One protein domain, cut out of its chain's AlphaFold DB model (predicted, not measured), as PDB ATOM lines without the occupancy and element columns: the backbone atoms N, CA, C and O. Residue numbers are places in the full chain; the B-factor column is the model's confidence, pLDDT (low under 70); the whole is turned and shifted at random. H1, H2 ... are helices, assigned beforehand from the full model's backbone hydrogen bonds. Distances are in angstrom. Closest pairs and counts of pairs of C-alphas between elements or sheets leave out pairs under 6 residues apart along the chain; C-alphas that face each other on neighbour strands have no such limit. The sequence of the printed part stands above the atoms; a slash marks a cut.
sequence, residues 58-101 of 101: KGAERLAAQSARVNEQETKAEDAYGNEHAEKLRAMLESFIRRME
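What this domain is: This is residues 58 to 101 of the 101 residues of the protein "DNA-binding MarR family transcriptional regulator" of Bradyrhizobium sp. cir1 (UniProt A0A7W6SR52). What shape does the backbone make? Two long helices, H1 and H2, meet at their ends in a flat, open V, with a tight turn at Gly 82 as its corner. Beyond that corner the two arms stick out into the open with residues 58 to 73 and residues 88 to 101. What is it built of? The printed part has 44 residues with two named helices, H1 then H2, and no named strand; its class is all helix. How spread out is it? It is only just loose, close to extended, with a radius of gyration of the C-alphas of 13.7 A and spans of 36 by 30 by 8 A.

Where its parts are: Where is the longest helix? H1 is residues 58 to 81, 34.7 A from first to last C-alpha, and C-alpha 58 is at (2.252, 5.845, 5.727). Where is the other helix? H2 is residues 83 to 100, 26.1 A long from first to last C-alpha, from C-alpha 83 at (-27.851, 17.166, 15.983) to C-alpha 100 at (-14.779, 7.714, 36.555).

How they stand to each other: How does H1 stand to H2? They touch only at the corner by their link, and only just, with 3 pairs of C-alphas within 8 A. The closest C-alphas, those of Glu 78 and Ala 86, are 5.6 A apart. H1 touches H2 with residues 77 to 78 alone, and H2 touches H1 with residues 85 to 86 alone. How do they run? Their lines stand at a steep tilt of 62 degrees, opposite ways, and their centres are 19.2 A apart. What do the backbones show? In H1 and H2 every O i to N i+4 pair is within hydrogen-bond range.

The domain as a whole: How large is it? The two C-alphas farthest apart, those of Lys 58 and Arg 99, are 36.7 A apart. Is it cut, and which link is there? The printed part has no cut, and the link from H1 to H2, one residue, is tight. Where is confidence low? The mean pLDDT of the printed part is 80.3, and residues 74, 77 to 78, 81 and 101 are under 70.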
ATOM      1  N   LYS A  58       3.281   6.879   5.934       93.31
ATOM      2  CA  LYS A  58       2.252   5.845   5.727       93.31
ATOM      3  C   LYS A  58       1.282   5.727   6.911       93.31
ATOM      4  O   LYS A  58       0.083   5.514   6.733       93.31
ATOM      5  N   GLY A  59       1.796   5.822   8.138       92.06
ATOM      6  CA  GLY A  59       0.984   5.819   9.352       92.06
ATOM      7  C   GLY A  59       0.068   7.036   9.442       92.06
ATOM      8  O   GLY A  59      -1.098   6.890   9.808       92.06
ATOM      9  N   ALA A  60       0.575   8.213   9.076       89.31
ATOM     10  CA  ALA A  60      -0.177   9.462   9.046       89.31
ATOM     11  C   ALA A  60      -1.289   9.432   7.992       89.31
ATOM     12  O   ALA A  60      -2.436   9.733   8.316       89.31
ATOM     13  N   GLU A  61      -0.993   8.973   6.775       91.12
ATOM     14  CA  GLU A  61      -1.987   8.799   5.710       91.12
ATOM     15  C   GLU A  61      -3.102   7.832   6.126       91.12
ATOM     16  O   GLU A  61      -4.291   8.126   5.977       91.12
ATOM     17  N   ARG A  62      -2.733   6.687   6.716       91.00
ATOM     18  CA  ARG A  62      -3.711   5.702   7.196       91.00
ATOM     19  C   ARG A  62      -4.592   6.274   8.303       91.00
ATOM     20  O   ARG A  62      -5.796   6.018   8.315       91.00
ATOM     21  N   LEU A  63      -4.003   7.030   9.227       87.25
ATOM     22  CA  LEU A  63      -4.737   7.686  10.305       87.25
ATOM     23  C   LEU A  63      -5.708   8.741   9.760       87.25
ATOM     24  O   LEU A  63      -6.852   8.792  10.213       87.25
ATOM     25  N   ALA A  64      -5.291   9.537   8.775       85.88
ATOM     26  CA  ALA A  64      -6.148  10.522   8.123       85.88
ATOM     27  C   ALA A  64      -7.334   9.849   7.413       85.88
ATOM     28  O   ALA A  64      -8.484  10.225   7.638       85.88
ATOM     29  N   ALA A  65      -7.077   8.786   6.644       86.56
ATOM     30  CA  ALA A  65      -8.122   8.020   5.966       86.56
ATOM     31  C   ALA A  65      -9.117   7.376   6.948       86.56
ATOM     32  O   ALA A  65     -10.321   7.358   6.694       86.56
ATOM     33  N   GLN A  66      -8.643   6.859   8.088       83.12
ATOM     34  CA  GLN A  66      -9.534   6.354   9.137       83.12
ATOM     35  C   GLN A  66     -10.353   7.468   9.788       83.12
ATOM     36  O   GLN A  66     -11.551   7.287   9.983       83.12
ATOM     37  N   SER A  67      -9.735   8.607  10.096       80.56
ATOM     38  CA  SER A  67     -10.416   9.731  10.751       80.56
ATOM     39  C   SER A  67     -11.528  10.300   9.869       80.56
ATOM     40  O   SER A  67     -12.621  10.557  10.358       80.56
ATOM     41  N   ALA A  68     -11.300  10.395   8.556       78.06
ATOM     42  CA  ALA A  68     -12.330  10.810   7.605       78.06
ATOM     43  C   ALA A  68     -13.556   9.878   7.627       78.06
ATOM     44  O   ALA A  68     -14.689  10.347   7.636       78.06
ATOM     45  N   ARG A  69     -13.334   8.558   7.701       78.06
ATOM     46  CA  ARG A  69     -14.420   7.567   7.783       78.06
ATOM     47  C   ARG A  69     -15.181   7.638   9.103       78.06
ATOM     48  O   ARG A  69     -16.393   7.457   9.098       78.06
ATOM     49  N   VAL A  70     -14.480   7.864  10.215       77.94
ATOM     50  CA  VAL A  70     -15.111   8.037  11.533       77.94
ATOM     51  C   VAL A  70     -15.984   9.287  11.531       77.94
ATOM     52  O   VAL A  70     -17.153   9.184  11.877       77.94
ATOM     53  N   ASN A  71     -15.468  10.415  11.038       74.50
ATOM     54  CA  ASN A  71     -16.243  11.651  10.932       74.50
ATOM     55  C   ASN A  71     -17.484  11.465  10.048       74.50
ATOM     56  O   ASN A  71     -18.566  11.896  10.418       74.50
ATOM     57  N   GLU A  72     -17.364  10.772   8.911       75.06
ATOM     58  CA  GLU A  72     -18.520  10.490   8.050       75.06
ATOM     59  C   GLU A  72     -19.591   9.646   8.768       75.06
ATOM     60  O   GLU A  72     -20.789   9.826   8.544       75.06
ATOM     61  N   GLN A  73     -19.179   8.712   9.631       72.31
ATOM     62  CA  GLN A  73     -20.109   7.915  10.431       72.31
ATOM     63  C   GLN A  73     -20.739   8.718  11.572       72.31
ATOM     64  O   GLN A  73     -21.933   8.550  11.812       72.31
ATOM     65  N   GLU A  74     -19.975   9.588  12.235       68.94
ATOM     66  CA  GLU A  74     -20.497  10.508  13.251       68.94
ATOM     67  C   GLU A  74     -21.541  11.448  12.643       68.94
ATOM     68  O   GLU A  74     -22.665  11.475  13.131       68.94
ATOM     69  N   THR A  75     -21.250  12.088  11.504       72.50
ATOM     70  CA  THR A  75     -22.212  12.964  10.814       72.50
ATOM     71  C   THR A  75     -23.490  12.221  10.420       72.50
ATOM     72  O   THR A  75     -24.588  12.722  10.629       72.50
ATOM     73  N   LYS A  76     -23.393  10.981   9.916       73.19
ATOM     74  CA  LYS A  76     -24.589  10.175   9.602       73.19
ATOM     75  C   LYS A  76     -25.404   9.817  10.843       73.19
ATOM     76  O   LYS A  76     -26.628   9.729  10.759       73.19
ATOM     77  N   ALA A  77     -24.746   9.568  11.974       69.06
ATOM     78  CA  ALA A  77     -25.426   9.313  13.236       69.06
ATOM     79  C   ALA A  77     -26.104  10.585  13.770       69.06
ATOM     80  O   ALA A  77     -27.249  10.516  14.205       69.06
ATOM     81  N   GLU A  78     -25.443  11.739  13.673       68.75
ATOM     82  CA  GLU A  78     -25.978  13.056  14.042       68.75
ATOM     83  C   GLU A  78     -27.185  13.446  13.177       68.75
ATOM     84  O   GLU A  78     -28.218  13.854  13.712       68.75
ATOM     85  N   ASP A  79     -27.108  13.231  11.862       72.75
ATOM     86  CA  ASP A  79     -28.207  13.486  10.926       72.75
ATOM     87  C   ASP A  79     -29.411  12.562  11.184       72.75
ATOM     88  O   ASP A  79     -30.561  12.995  11.101       72.75
ATOM     89  N   ALA A  80     -29.169  11.291  11.525       71.00
ATOM     90  CA  ALA A  80     -30.227  10.316  11.796       71.00
ATOM     91  C   ALA A  80     -30.877  10.483  13.181       71.00
ATOM     92  O   ALA A  80     -32.050  10.147  13.351       71.00
ATOM     93  N   TYR A  81     -30.123  10.962  14.174       68.69
ATOM     94  CA  TYR A  81     -30.568  11.074  15.568       68.69
ATOM     95  C   TYR A  81     -31.001  12.499  15.952       68.69
ATOM     96  O   TYR A  81     -31.647  12.696  16.982       68.69
ATOM     97  N   GLY A  82     -30.685  13.487  15.112       76.88
ATOM     98  CA  GLY A  82     -30.884  14.907  15.369       76.88
ATOM     99  C   GLY A  82     -29.687  15.506  16.106       76.88
ATOM    100  O   GLY A  82     -29.336  15.074  17.205       76.88
ATOM    101  N   ASN A  83     -29.094  16.546  15.515       71.19
ATOM    102  CA  ASN A  83     -27.851  17.166  15.983       71.19
ATOM    103  C   ASN A  83     -27.912  17.599  17.465       71.19
ATOM    104  O   ASN A  83     -26.980  17.379  18.231       71.19
ATOM    105  N   GLU A  84     -29.058  18.123  17.913       74.75
ATOM    106  CA  GLU A  84     -29.264  18.517  19.315       74.75
ATOM    107  C   GLU A  84     -29.236  17.316  20.281       74.75
ATOM    108  O   GLU A  84     -28.691  17.411  21.381       74.75
ATOM    109  N   HIS A  85     -29.795  16.169  19.885       76.50
ATOM    110  CA  HIS A  85     -29.808  14.961  20.712       76.50
ATOM    111  C   HIS A  85     -28.436  14.284  20.758       76.50
ATOM    112  O   HIS A  85     -28.030  13.815  21.825       76.50
ATOM    113  N   ALA A  86     -27.718  14.267  19.633       77.19
ATOM    114  CA  ALA A  86     -26.357  13.751  19.557       77.19
ATOM    115  C   ALA A  86     -25.392  14.570  20.431       77.19
ATOM    116  O   ALA A  86     -24.678  13.994  21.255       77.19
ATOM    117  N   GLU A  87     -25.458  15.902  20.360       78.12
ATOM    118  CA  GLU A  87     -24.673  16.799  21.216       78.12
ATOM    119  C   GLU A  87     -24.984  16.596  22.707       78.12
ATOM    120  O   GLU A  87     -24.081  16.511  23.545       78.12
ATOM    121  N   LYS A  88     -26.264  16.425  23.064       84.00
ATOM    122  CA  LYS A  88     -26.667  16.161  24.454       84.00
ATOM    123  C   LYS A  88     -26.113  14.835  24.972       84.00
ATOM    124  O   LYS A  88     -25.619  14.774  26.099       84.00
ATOM    125  N   LEU A  89     -26.173  13.782  24.157       85.12
ATOM    126  CA  LEU A  89     -25.612  12.475  24.492       85.12
ATOM    127  C   LEU A  89     -24.087  12.551  24.651       85.12
ATOM    128  O   LEU A  89     -23.553  12.027  25.630       85.12
ATOM    129  N   ARG A  90     -23.396  13.247  23.740       84.62
ATOM    130  CA  ARG A  90     -21.947  13.480  23.804       84.62
ATOM    131  C   ARG A  90     -21.554  14.161  25.113       84.62
ATOM    132  O   ARG A  90     -20.713  13.640  25.844       84.62
ATOM    133  N   ALA A  91     -22.228  15.256  25.463       85.94
ATOM    134  CA  ALA A  91     -21.990  15.979  26.710       85.94
ATOM    135  C   ALA A  91     -22.222  15.098  27.954       85.94
ATOM    136  O   ALA A  91     -21.439  15.140  28.908       85.94
ATOM    137  N   MET A  92     -23.266  14.260  27.946       88.00
ATOM    138  CA  MET A  92     -23.528  13.314  29.036       88.00
ATOM    139  C   MET A  92     -22.410  12.275  29.174       88.00
ATOM    140  O   MET A  92     -21.929  12.055  30.288       88.00
ATOM    141  N   LEU A  93     -21.952  11.682  28.068       89.12
ATOM    142  CA  LEU A  93     -20.860  10.704  28.068       89.12
ATOM    143  C   LEU A  93     -19.538  11.321  28.539       89.12
ATOM    144  O   LEU A  93     -18.859  10.734  29.379       89.12
ATOM    145  N   GLU A  94     -19.201  12.532  28.093       88.25
ATOM    146  CA  GLU A  94     -18.006  13.236  28.572       88.25
ATOM    147  C   GLU A  94     -18.068  13.561  30.069       88.25
ATOM    148  O   GLU A  94     -17.046  13.544  30.759       88.25
ATOM    149  N   SER A  95     -19.254  13.891  30.590       90.38
ATOM    150  CA  SER A  95     -19.441  14.121  32.027       90.38
ATOM    151  C   SER A  95     -19.292  12.833  32.843       90.38
ATOM    152  O   SER A  95     -18.803  12.869  33.972       90.38
ATOM    153  N   PHE A  96     -19.696  11.696  32.269       89.62
ATOM    154  CA  PHE A  96     -19.597  10.383  32.894       89.62
ATOM    155  C   PHE A  96     -18.148   9.894  32.940       89.62
ATOM    156  O   PHE A  96     -17.681   9.493  34.001       89.62
ATOM    157  N   ILE A  97     -17.420   9.998  31.821       89.75
ATOM    158  CA  ILE A  97     -16.004   9.611  31.734       89.75
ATOM    159  C   ILE A  97     -15.171  10.411  32.744       89.75
ATOM    160  O   ILE A  97     -14.476   9.815  33.559       89.75
ATOM    161  N   ARG A  98     -15.343  11.741  32.797       83.88
ATOM    162  CA  ARG A  98     -14.650  12.617  33.765       83.88
ATOM    163  C   ARG A  98     -14.925  12.306  35.239       83.88
ATOM    164  O   ARG A  98     -14.201  12.791  36.095       83.88
ATOM    165  N   ARG A  99     -16.010  11.594  35.550       85.88
ATOM    166  CA  ARG A  99     -16.365  11.188  36.920       85.88
ATOM    167  C   ARG A  99     -15.809   9.823  37.310       85.88
ATOM    168  O   ARG A  99     -15.889   9.474  38.484       85.88
ATOM    169  N   MET A 100     -15.350   9.041  36.337       77.81
ATOM    170  CA  MET A 100     -14.779   7.714  36.555       77.81
ATOM    171  C   MET A 100     -13.246   7.726  36.616       77.81
ATOM    172  O   MET A 100     -12.669   6.763  37.118       77.81
ATOM    173  N   GLU A 101     -12.616   8.783  36.102       54.81
ATOM    174  CA  GLU A 101     -11.196   9.115  36.296       54.81
ATOM    175  C   GLU A 101     -10.960   9.799  37.651       54.81
ATOM    176  O   GLU A 101      -9.920   9.493  38.279       54.81
TER     177      GLU A 101